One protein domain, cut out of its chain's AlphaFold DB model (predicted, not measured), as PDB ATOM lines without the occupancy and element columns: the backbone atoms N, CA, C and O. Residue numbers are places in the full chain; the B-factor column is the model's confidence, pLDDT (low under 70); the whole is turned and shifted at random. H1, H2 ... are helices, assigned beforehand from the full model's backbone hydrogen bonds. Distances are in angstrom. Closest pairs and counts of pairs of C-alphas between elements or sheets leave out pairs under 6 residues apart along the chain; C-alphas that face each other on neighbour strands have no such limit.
ATOM      1  N   ASP A  63     332.850 157.936 201.812       85.25
ATOM      2  CA  ASP A  63     333.251 159.203 201.204       85.25
ATOM      3  C   ASP A  63     332.152 160.274 201.318       85.25
ATOM      4  O   ASP A  63     332.285 161.380 200.784       85.25
ATOM      5  N   LYS A  64     331.066 160.002 202.065       88.94
ATOM      6  CA  LYS A  64     329.934 160.926 202.254       88.94
ATOM      7  C   LYS A  64     330.371 162.339 202.630       88.94
ATOM      8  O   LYS A  64     329.875 163.308 202.059       88.94
ATOM      9  N   GLU A  65     331.274 162.476 203.600       93.00
ATOM     10  CA  GLU A  65     331.751 163.786 204.060       93.00
ATOM     11  C   GLU A  65     332.475 164.553 202.948       93.00
ATOM     12  O   GLU A  65     332.270 165.758 202.787       93.00
ATOM     13  N   GLU A  66     333.305 163.861 202.164       92.44
ATOM     14  CA  GLU A  66     334.025 164.449 201.037       92.44
ATOM     15  C   GLU A  66     333.050 164.909 199.953       92.44
ATOM     16  O   GLU A  66     333.076 166.080 199.561       92.44
ATOM     17  N   MET A  67     332.132 164.032 199.541       91.19
ATOM     18  CA  MET A  67     331.112 164.339 198.537       91.19
ATOM     19  C   MET A  67     330.203 165.490 198.984       91.19
ATOM     20  O   MET A  67     329.958 166.420 198.217       91.19
ATOM     21  N   ARG A  68     329.752 165.498 200.247       95.38
ATOM     22  CA  ARG A  68     328.938 166.591 200.802       95.38
ATOM     23  C   ARG A  68     329.672 167.932 200.729       95.38
ATOM     24  O   ARG A  68     329.092 168.949 200.341       95.38
ATOM     25  N   ASN A  69     330.954 167.948 201.087       94.94
ATOM     26  CA  ASN A  69     331.771 169.161 201.042       94.94
ATOM     27  C   ASN A  69     332.058 169.611 199.600       94.94
ATOM     28  O   ASN A  69     332.094 170.816 199.332       94.94
ATOM     29  N   TYR A  70     332.230 168.666 198.674       94.12
ATOM     30  CA  TYR A  70     332.364 168.945 197.247       94.12
ATOM     31  C   TYR A  70     331.106 169.630 196.693       94.12
ATOM     32  O   TYR A  70     331.211 170.726 196.138       94.12
ATOM     33  N   GLU A  71     329.920 169.062 196.931       94.06
ATOM     34  CA  GLU A  71     328.636 169.635 196.498       94.06
ATOM     35  C   GLU A  71     328.426 171.051 197.048       94.06
ATOM     36  O   GLU A  71     328.066 171.976 196.309       94.06
ATOM     37  N   PHE A  72     328.729 171.258 198.335       95.81
ATOM     38  CA  PHE A  72     328.696 172.583 198.950       95.81
ATOM     39  C   PHE A  72     329.602 173.576 198.220       95.81
ATOM     40  O   PHE A  72     329.162 174.672 197.861       95.81
ATOM     41  N   LYS A  73     330.861 173.197 197.980       94.62
ATOM     42  CA  LYS A  73     331.853 174.064 197.340       94.62
ATOM     43  C   LYS A  73     331.449 174.424 195.913       94.62
ATOM     44  O   LYS A  73     331.446 175.601 195.565       94.62
ATOM     45  N   VAL A  74     331.050 173.437 195.112       93.25
ATOM     46  CA  VAL A  74     330.607 173.635 193.723       93.25
ATOM     47  C   VAL A  74     329.396 174.572 193.663       93.25
ATOM     48  O   VAL A  74     329.341 175.470 192.815       93.25
ATOM     49  N   PHE A  75     328.429 174.413 194.574       94.38
ATOM     50  CA  PHE A  75     327.266 175.297 194.650       94.38
ATOM     51  C   PHE A  75     327.630 176.720 195.099       94.38
ATOM     52  O   PHE A  75     327.140 177.698 194.520       94.38
ATOM     53  N   TYR A  76     328.476 176.844 196.126       94.50
ATOM     54  CA  TYR A  76     328.937 178.122 196.667       94.50
ATOM     55  C   TYR A  76     329.707 178.925 195.607       94.50
ATOM     56  O   TYR A  76     329.360 180.078 195.334       94.50
ATOM     57  N   ASP A  77     330.643 178.278 194.909       93.19
ATOM     58  CA  ASP A  77     331.444 178.864 193.828       93.19
ATOM     59  C   ASP A  77     330.631 179.107 192.537       93.19
ATOM     60  O   ASP A  77     331.165 179.602 191.543       93.19
ATOM     61  N   SER A  78     329.326 178.796 192.536       88.81
ATOM     62  CA  SER A  78     328.418 178.940 191.387       88.81
ATOM     63  C   SER A  78     328.873 178.166 190.142       88.81
ATOM     64  O   SER A  78     328.626 178.590 189.012       88.81
ATOM     65  N   GLN A  79     329.524 177.019 190.349       85.81
ATOM     66  CA  GLN A  79     330.038 176.156 189.281       85.81
ATOM     67  C   GLN A  79     328.980 175.177 188.745       85.81
ATOM     68  O   GLN A  79     329.138 174.651 187.647       85.81
ATOM     69  N   CYS A  80     327.871 174.973 189.467       77.31
ATOM     70  CA  CYS A  80     326.754 174.143 189.015       77.31
ATOM     71  C   CYS A  80     325.619 174.995 188.397       77.31
ATOM     72  O   CYS A  80     325.039 175.846 189.084       77.31
ATOM     73  N   PRO A  81     325.268 174.797 187.111       75.62
ATOM     74  CA  PRO A  81     324.175 175.518 186.469       75.62
ATOM     75  C   PRO A  81     322.797 175.042 186.962       75.62
ATOM     76  O   PRO A  81     322.228 174.086 186.448       75.62
ATOM     77  N   ASP A  82     322.198 175.776 187.899       85.44
ATOM     78  CA  ASP A  82     320.872 175.477 188.457       85.44
ATOM     79  C   ASP A  82     319.736 176.253 187.760       85.44
ATOM     80  O   ASP A  82     319.120 177.166 188.314       85.44
ATOM     81  N   ARG A  83     319.469 175.925 186.490       76.38
ATOM     82  CA  ARG A  83     318.484 176.664 185.671       76.38
ATOM     83  C   ARG A  83     317.034 176.504 186.140       76.38
ATOM     84  O   ARG A  83     316.223 177.389 185.886       76.38
ATOM     85  N   SER A  84     316.699 175.382 186.774       84.31
ATOM     86  CA  SER A  84     315.344 175.074 187.255       84.31
ATOM     87  C   SER A  84     315.096 175.520 188.698       84.31
ATOM     88  O   SER A  84     313.957 175.468 189.161       84.31
ATOM     89  N   GLY A  85     316.137 175.955 189.414       88.06
ATOM     90  CA  GLY A  85     316.055 176.242 190.843       88.06
ATOM     91  C   GLY A  85     316.006 174.983 191.716       88.06
ATOM     92  O   GLY A  85     315.618 175.071 192.879       88.06
ATOM     93  N   TYR A  86     316.339 173.810 191.172       89.69
ATOM     94  CA  TYR A  86     316.259 172.533 191.882       89.69
ATOM     95  C   TYR A  86     317.155 172.514 193.127       89.69
ATOM     96  O   TYR A  86     316.721 172.048 194.180       89.69
ATOM     97  N   LEU A  87     318.361 173.084 193.025       92.19
ATOM     98  CA  LEU A  87     319.301 173.188 194.148       92.19
ATOM     99  C   LEU A  87     319.109 174.486 194.943       92.19
ATOM    100  O   LEU A  87     319.083 174.484 196.172       92.19
ATOM    101  N   SER A  88     318.936 175.616 194.257       93.75
ATOM    102  CA  SER A  88     318.885 176.940 194.880       93.75
ATOM    103  C   SER A  88     317.595 177.203 195.643       93.75
ATOM    104  O   SER A  88     317.649 177.908 196.648       93.75
ATOM    105  N   ASN A  89     316.448 176.644 195.242       95.12
ATOM    106  CA  ASN A  89     315.195 176.882 195.962       95.12
ATOM    107  C   ASN A  89     315.223 176.293 197.383       95.12
ATOM    108  O   ASN A  89     314.971 177.053 198.317       95.12
ATOM    109  N   PRO A  90     315.598 175.015 197.608       95.94
ATOM    110  CA  PRO A  90     315.781 174.484 198.961       95.94
ATOM    111  C   PRO A  90     316.744 175.314 199.824       95.94
ATOM    112  O   PRO A  90     316.450 175.580 200.989       95.94
ATOM    113  N   VAL A  91     317.857 175.782 199.248       96.62
ATOM    114  CA  VAL A  91     318.830 176.626 199.961       96.62
ATOM    115  C   VAL A  91     318.240 177.997 200.310       96.62
ATOM    116  O   VAL A  91     318.393 178.459 201.439       96.62
ATOM    117  N   ARG A  92     317.514 178.640 199.385       96.12
ATOM    118  CA  ARG A  92     316.794 179.902 199.637       96.12
ATOM    119  C   ARG A  92     315.780 179.755 200.770       96.12
ATOM    120  O   ARG A  92     315.719 180.624 201.638       96.12
ATOM    121  N   GLU A  93     315.004 178.671 200.776       96.44
ATOM    122  CA  GLU A  93     314.046 178.388 201.851       96.44
ATOM    123  C   GLU A  93     314.749 178.215 203.197       96.44
ATOM    124  O   GLU A  93     314.331 178.805 204.196       96.44
ATOM    125  N   PHE A  94     315.841 177.447 203.230       96.81
ATOM    126  CA  PHE A  94     316.636 177.269 204.440       96.81
ATOM    127  C   PHE A  94     317.174 178.606 204.964       96.81
ATOM    128  O   PHE A  94     316.936 178.955 206.121       96.81
ATOM    129  N   LEU A  95     317.830 179.392 204.103       95.88
ATOM    130  CA  LEU A  95     318.387 180.696 204.459       95.88
ATOM    131  C   LEU A  95     317.309 181.655 204.972       95.88
ATOM    132  O   LEU A  95     317.534 182.363 205.951       95.88
ATOM    133  N   TYR A  96     316.133 181.671 204.345       94.75
ATOM    134  CA  TYR A  96     315.013 182.497 204.789       94.75
ATOM    135  C   TYR A  96     314.487 182.078 206.162       94.75
ATOM    136  O   TYR A  96     314.271 182.935 207.020       94.75
ATOM    137  N   ASN A  97     314.325 180.778 206.404       93.00
ATOM    138  CA  ASN A  97     313.887 180.275 207.704       93.00
ATOM    139  C   ASN A  97     314.918 180.570 208.803       93.00
ATOM    140  O   ASN A  97     314.535 180.997 209.892       93.00
ATOM    141  N   TYR A  98     316.210 180.425 208.494       93.12
ATOM    142  CA  TYR A  98     317.308 180.795 209.387       93.12
ATOM    143  C   TYR A  98     317.361 182.307 209.652       93.12
ATOM    144  O   TYR A  98     317.600 182.752 210.772       93.12
ATOM    145  N   TYR A  99     317.105 183.131 208.638       90.56
ATOM    146  CA  TYR A  99     317.012 184.579 208.806       90.56
ATOM    147  C   TYR A  99     315.829 184.956 209.704       90.56
ATOM    148  O   TYR A  99     315.992 185.738 210.641       90.56
ATOM    149  N   LYS A 100     314.650 184.379 209.452       89.81
ATOM    150  CA  LYS A 100     313.417 184.648 210.199       89.81
ATOM    151  C   LYS A 100     313.512 184.221 211.664       89.81
ATOM    152  O   LYS A 100     313.030 184.943 212.527       89.81
ATOM    153  N   SER A 101     314.139 183.086 211.973       86.62
ATOM    154  CA  SER A 101     314.324 182.659 213.370       86.62
ATOM    155  C   SER A 101     315.203 183.623 214.173       86.62
ATOM    156  O   SER A 101     315.072 183.695 215.392       86.62
ATOM    157  N   ASN A 102     316.052 184.393 213.487       83.25
ATOM    158  CA  ASN A 102     316.962 185.367 214.078       83.25
ATOM    159  C   ASN A 102     316.475 186.827 213.953       83.25
ATOM    160  O   ASN A 102     317.174 187.737 214.401       83.25
ATOM    161  N   ASN A 103     315.310 187.086 213.339       81.19
ATOM    162  CA  ASN A 103     314.794 188.438 213.092       81.19
ATOM    163  C   ASN A 103     313.270 188.522 213.306       81.19
ATOM    164  O   ASN A 103     312.504 187.814 212.666       81.19
ATOM    165  N   GLU A 104     312.809 189.470 214.126       66.88
ATOM    166  CA  GLU A 104     311.384 189.633 214.488       66.88
ATOM    167  C   GLU A 104     310.572 190.542 213.538       66.88
ATOM    168  O   GLU A 104     309.509 191.037 213.904       66.88
ATOM    169  N   LYS A 105     311.064 190.834 212.328       68.44
ATOM    170  CA  LYS A 105     310.403 191.799 211.429       68.44
ATOM    171  C   LYS A 105     309.346 191.140 210.545       68.44
ATOM    172  O   LYS A 105     309.608 190.107 209.933       68.44
ATOM    173  N   ASP A 106     308.202 191.808 210.404       66.56
ATOM    174  CA  ASP A 106     307.223 191.500 209.362       66.56
ATOM    175  C   ASP A 106     307.803 191.823 207.978       66.56
ATOM    176  O   ASP A 106     308.386 192.886 207.750       66.56
ATOM    177  N   ILE A 107     307.672 190.868 207.056       73.75
ATOM    178  CA  ILE A 107     308.298 190.891 205.733       73.75
ATOM    179  C   ILE A 107     307.207 190.960 204.666       73.75
ATOM    180  O   ILE A 107     306.440 190.015 204.494       73.75
ATOM    181  N   GLU A 108     307.175 192.055 203.905       72.38
ATOM    182  CA  GLU A 108     306.194 192.267 202.828       72.38
ATOM    183  C   GLU A 108     306.619 191.652 201.479       72.38
ATOM    184  O   GLU A 108     305.786 191.490 200.590       72.38
ATOM    185  N   ASN A 109     307.894 191.267 201.309       85.88
ATOM    186  CA  ASN A 109     308.397 190.671 200.063       85.88
ATOM    187  C   ASN A 109     309.375 189.511 200.314       85.88
ATOM    188  O   ASN A 109     310.594 189.683 200.325       85.88
ATOM    189  N   ILE A 110     308.815 188.318 200.515       89.75
ATOM    190  CA  ILE A 110     309.552 187.095 200.865       89.75
ATOM    191  C   ILE A 110     310.550 186.693 199.769       89.75
ATOM    192  O   ILE A 110     311.695 186.368 200.073       89.75
ATOM    193  N   GLU A 111     310.143 186.749 198.500       91.69
ATOM    194  CA  GLU A 111     310.975 186.278 197.386       91.69
ATOM    195  C   GLU A 111     312.192 187.178 197.149       91.69
ATOM    196  O   GLU A 111     313.304 186.684 196.962       91.69
ATOM    197  N   ALA A 112     312.027 188.501 197.257       90.56
ATOM    198  CA  ALA A 112     313.164 189.419 197.180       90.56
ATOM    199  C   ALA A 112     314.170 189.190 198.322       90.56
ATOM    200  O   ALA A 112     315.380 189.299 198.114       90.56
ATOM    201  N   ILE A 113     313.688 188.842 199.520       91.69
ATOM    202  CA  ILE A 113     314.561 188.524 200.654       91.69
ATOM    203  C   ILE A 113     315.303 187.214 200.427       91.69
ATOM    204  O   ILE A 113     316.517 187.186 200.606       91.69
ATOM    205  N   LYS A 114     314.618 186.150 200.001       94.50
ATOM    206  CA  LYS A 114     315.255 184.867 199.664       94.50
ATOM    207  C   LYS A 114     316.399 185.043 198.671       94.50
ATOM    208  O   LYS A 114     317.480 184.497 198.878       94.50
ATOM    209  N   GLU A 115     316.184 185.850 197.634       93.56
ATOM    210  CA  GLU A 115     317.221 186.123 196.642       93.56
ATOM    211  C   GLU A 115     318.389 186.918 197.229       93.56
ATOM    212  O   GLU A 115     319.548 186.543 197.053       93.56
ATOM    213  N   SER A 116     318.101 187.970 197.999       93.69
ATOM    214  CA  SER A 116     319.144 188.736 198.685       93.69
ATOM    215  C   SER A 116     319.958 187.872 199.650       93.69
ATOM    216  O   SER A 116     321.168 188.067 199.758       93.69
ATOM    217  N   LEU A 117     319.324 186.933 200.355       95.19
ATOM    218  CA  LEU A 117     320.000 186.025 201.278       95.19
ATOM    219  C   LEU A 117     320.922 185.057 200.537       95.19
ATOM    220  O   LEU A 117     322.046 184.851 200.986       95.19
ATOM    221  N   LEU A 118     320.494 184.513 199.393       94.88
ATOM    222  CA  LEU A 118     321.340 183.648 198.569       94.88
ATOM    223  C   LEU A 118     322.561 184.400 198.014       94.88
ATOM    224  O   LEU A 118     323.672 183.869 198.036       94.88
ATOM    225  N   ILE A 119     322.376 185.644 197.556       94.44
ATOM    226  CA  ILE A 119     323.480 186.503 197.099       94.44
ATOM    227  C   ILE A 119     324.463 186.760 198.245       94.44
ATOM    228  O   ILE A 119     325.665 186.560 198.077       94.44
ATOM    229  N   ASN A 120     323.957 187.149 199.418       94.50
ATOM    230  CA  ASN A 120     324.789 187.406 200.592       94.50
ATOM    231  C   ASN A 120     325.545 186.149 201.037       94.50
ATOM    232  O   ASN A 120     326.730 186.234 201.350       94.50
ATOM    233  N   PHE A 121     324.890 184.985 201.021       95.00
ATOM    234  CA  PHE A 121     325.517 183.697 201.314       95.00
ATOM    235  C   PHE A 121     326.736 183.453 200.414       95.00
ATOM    236  O   PHE A 121     327.816 183.205 200.935       95.00
ATOM    237  N   ARG A 122     326.607 183.628 199.090       93.38
ATOM    238  CA  ARG A 122     327.707 183.423 198.120       93.38
ATOM    239  C   ARG A 122     328.840 184.447 198.212       93.38
ATOM    240  O   ARG A 122     329.937 184.200 197.726       93.38
ATOM    241  N   GLN A 123     328.572 185.622 198.776       94.12
ATOM    242  CA  GLN A 123     329.560 186.696 198.922       94.12
ATOM    243  C   GLN A 123     330.262 186.683 200.286       94.12
ATOM    244  O   GLN A 123     331.264 187.376 200.468       94.12
ATOM    245  N   THR A 124     329.739 185.925 201.252       94.94
ATOM    246  CA  THR A 124     330.287 185.857 202.609       94.94
ATOM    247  C   THR A 124     331.477 184.900 202.640       94.94
ATOM    248  O   THR A 124     331.273 183.720 202.378       94.94
ATOM    249  N   PRO A 125     332.696 185.348 203.011       94.44
ATOM    250  CA  PRO A 125     333.849 184.456 203.121       94.44
ATOM    251  C   PRO A 125     333.551 183.244 204.011       94.44
ATOM    252  O   PRO A 125     332.967 183.408 205.082       94.44
ATOM    253  N   LEU A 126     333.990 182.051 203.596       91.81
ATOM    254  CA  LEU A 126     333.671 180.785 204.273       91.81
ATOM    255  C   LEU A 126     334.060 180.760 205.763       91.81
ATOM    256  O   LEU A 126     333.332 180.184 206.575       91.81
ATOM    257  N   ASP A 127     335.157 181.429 206.126       93.44
ATOM    258  CA  ASP A 127     335.641 181.546 207.512       93.44
ATOM    259  C   ASP A 127     334.723 182.399 208.404       93.44
ATOM    260  O   ASP A 127     334.755 182.285 209.626       93.44
ATOM    261  N   ASN A 128     333.898 183.257 207.799       93.62
ATOM    262  CA  ASN A 128     332.960 184.137 208.497       93.62
ATOM    263  C   ASN A 128     331.531 183.578 208.520       93.62
ATOM    264  O   ASN A 128     330.629 184.223 209.060       93.62
ATOM    265  N   MET A 129     331.297 182.423 207.893       93.06
ATOM    266  CA  MET A 129     329.977 181.814 207.812       93.06
ATOM    267  C   MET A 129     329.706 180.945 209.041       93.06
ATOM    268  O   MET A 129     330.572 180.192 209.482       93.06
ATOM    269  N   ASP A 130     328.483 181.026 209.564       93.38
ATOM    270  CA  ASP A 130     328.025 180.155 210.646       93.38
ATOM    271  C   ASP A 130     328.146 178.671 210.248       93.38
ATOM    272  O   ASP A 130     327.720 178.268 209.163       93.38
ATOM    273  N   GLU A 131     328.730 177.854 211.128       94.19
ATOM    274  CA  GLU A 131     328.964 176.428 210.861       94.19
ATOM    275  C   GLU A 131     327.665 175.638 210.675       94.19
ATOM    276  O   GLU A 131     327.610 174.738 209.840       94.19
ATOM    277  N   ASN A 132     326.591 175.979 211.393       93.44
ATOM    278  CA  ASN A 132     325.315 175.285 211.220       93.44
ATOM    279  C   ASN A 132     324.704 175.612 209.860       93.44
ATOM    280  O   ASN A 132     324.122 174.734 209.228       93.44
ATOM    281  N   VAL A 133     324.854 176.857 209.394       94.62
ATOM    282  CA  VAL A 133     324.441 177.259 208.043       94.62
ATOM    283  C   VAL A 133     325.236 176.492 206.988       94.62
ATOM    284  O   VAL A 133     324.621 175.942 206.074       94.62
ATOM    285  N   LYS A 134     326.567 176.401 207.131       95.50
ATOM    286  CA  LYS A 134     327.422 175.624 206.216       95.50
ATOM    287  C   LYS A 134     326.991 174.164 206.150       95.50
ATOM    288  O   LYS A 134     326.664 173.686 205.069       95.50
ATOM    289  N   ASN A 135     326.919 173.495 207.299       96.06
ATOM    290  CA  ASN A 135     326.588 172.072 207.368       96.06
ATOM    291  C   ASN A 135     325.175 171.785 206.850       96.06
ATOM    292  O   ASN A 135     324.999 170.901 206.022       96.06
ATOM    293  N   SER A 136     324.182 172.593 207.232       97.25
ATOM    294  CA  SER A 136     322.797 172.380 206.791       97.25
ATOM    295  C   SER A 136     322.631 172.565 205.281       97.25
ATOM    296  O   SER A 136     321.885 171.829 204.642       97.25
ATOM    297  N   ILE A 137     323.310 173.554 204.688       97.12
ATOM    298  CA  ILE A 137     323.286 173.747 203.233       97.12
ATOM    299  C   ILE A 137     324.033 172.611 202.536       97.12
ATOM    300  O   ILE A 137     323.555 172.125 201.515       97.12
ATOM    301  N   ALA A 138     325.164 172.168 203.084       96.38
ATOM    302  CA  ALA A 138     325.912 171.037 202.553       96.38
ATOM    303  C   ALA A 138     325.057 169.755 202.539       96.38
ATOM    304  O   ALA A 138     324.999 169.087 201.509       96.38
ATOM    305  N   ASP A 139     324.320 169.472 203.617       95.88
ATOM    306  CA  ASP A 139     323.387 168.340 203.696       95.88
ATOM    307  C   ASP A 139     322.256 168.463 202.663       95.88
ATOM    308  O   ASP A 139     321.996 167.524 201.915       95.88
ATOM    309  N   ILE A 140     321.625 169.642 202.548       95.81
ATOM    310  CA  ILE A 140     320.568 169.895 201.552       95.81
ATOM    311  C   ILE A 140     321.069 169.628 200.127       95.81
ATOM    312  O   ILE A 140     320.338 169.056 199.317       95.81
ATOM    313  N   LEU A 141     322.278 170.087 199.804       95.25
ATOM    314  CA  LEU A 141     322.861 169.929 198.475       95.25
ATOM    315  C   LEU A 141     323.202 168.468 198.200       95.25
ATOM    316  O   LEU A 141     322.772 167.936 197.182       95.25
ATOM    317  N   TYR A 142     323.878 167.802 199.135       93.56
ATOM    318  CA  TYR A 142     324.189 166.379 199.035       93.56
ATOM    319  C   TYR A 142     322.928 165.528 198.853       93.56
ATOM    320  O   TYR A 142     322.856 164.682 197.960       93.56
ATOM    321  N   ASP A 143     321.879 165.806 199.627       91.19
ATOM    322  CA  ASP A 143     320.631 165.059 199.545       91.19
ATOM    323  C   ASP A 143     319.946 165.177 198.183       91.19
ATOM    324  O   ASP A 143     319.314 164.222 197.727       91.19
ATOM    325  N   ARG A 144     320.073 166.339 197.541       89.62
ATOM    326  CA  ARG A 144     319.440 166.648 196.255       89.62
ATOM    327  C   ARG A 144     320.275 166.206 195.060       89.62
ATOM    328  O   ARG A 144     319.696 165.783 194.065       89.62
ATOM    329  N   SER A 145     321.596 166.314 195.142       87.56
ATOM    330  CA  SER A 145     322.500 165.935 194.055       87.56
ATOM    331  C   SER A 145     322.656 164.416 193.936       87.56
ATOM    332  O   SER A 145     322.796 163.892 192.833       87.56
ATOM    333  N   MET A 146     322.585 163.695 195.057       86.50
ATOM    334  CA  MET A 146     322.870 162.262 195.113       86.50
ATOM    335  C   MET A 146     321.588 161.427 194.985       86.50
ATOM    336  O   MET A 146     320.904 161.156 195.979       86.50
TER     337      MET A 146
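This is residues 63 to 146 of the 277 residues of an uncharacterized protein of Clostridium sp. P21 (UniProt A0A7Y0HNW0). Two helices, H2 and H4, run opposite ways partly side by side as a base, and the other two lie crosswise over the same side of that base, H1 over H4 and H3 over H2. The last residues of H1 and H3 come near each other over the base, and a loop, residues 100 to 109, sticks out at one end of the long axis, of which 100 and 101 belong to H2. The printed part has 84 residues with four named helices, H1, H2, H3 and H4 in that order along the chain, and no named strand; the class is all helix. The whole is compact, with a radius of gyration of the C-alphas of 12.8 A. The outline is only just elongated, with spans of 42 by 28 by 20 A.

H1, residues 64 to 76, touches H4, residues 131 to 145, with 16 pairs of C-alphas within 8 A. The closest C-alphas of the two are those of Phe 72 and Ala 138, 4.8 A apart, and their lines stand at 83 degrees, about perpendicular. H2, residues 88 to 101, is apart from H1. With residues 90 to 95 alone, H2 touches H4, and the closest C-alphas are those of Val 91 and Ile 137, 6.2 A apart. H2 and H4 run opposite ways at a shallow tilt of 28 degrees, with 11.7 A from centre to centre. H3, residues 110 to 123, touches H2 with residues 113 to 118 alone, and H2 touches H3 with residues 91 to 96 alone. The closest C-alphas there are those of Arg 92 and Lys 114, 5.2 A apart, and the lines of H2 and H3 stand at 80 degrees, about perpendicular. H3 and H4 are apart. H1 and H3 are close but not clearly touching, with 1 pair of C-alphas within 8 A, those of Tyr 76 and Arg 122, 5.6 A apart. Of the three pairs of helices that touch, one is at a shallow tilt, and the packing is mostly crossed, but only just. In H1, H2, H3 and H4 every pair of O i and N i+4 is within hydrogen-bond range.

H1 begins at C-alpha 64 at (329.934, 160.926, 202.254) and is 18.1 A long from its first to its last C-alpha. A long link of 11 residues follows, and then H2, 19.9 A long, begins at C-alpha 88 at (318.885, 176.940, 194.880). H3, after a short link of 8 residues, is 20.1 A long. H4, after a short link of 7 residues, is the longest helix by residues, with 15, and measures 20.8 A; its C-alpha 145 is at (322.500, 165.935, 194.055).

The two C-alphas farthest apart are those of Asp 63 and Glu 108, 42.8 A, while the first and last printed C-alphas, those of Asp 63 and Met 146, are 12.4 A apart. Residues 100 to 109 stand free; without them the body of 74 residues spans 36 by 29 by 20 A, with a radius of gyration of 11.5 A. The printed part runs from residue 63 to residue 146 and has no cut. The link from H1 to H2 is long, and the other two are short but not tight. The mean pLDDT of the printed part is 90.6; residues 104 to 106, in the link from H2 to H3, are under 70.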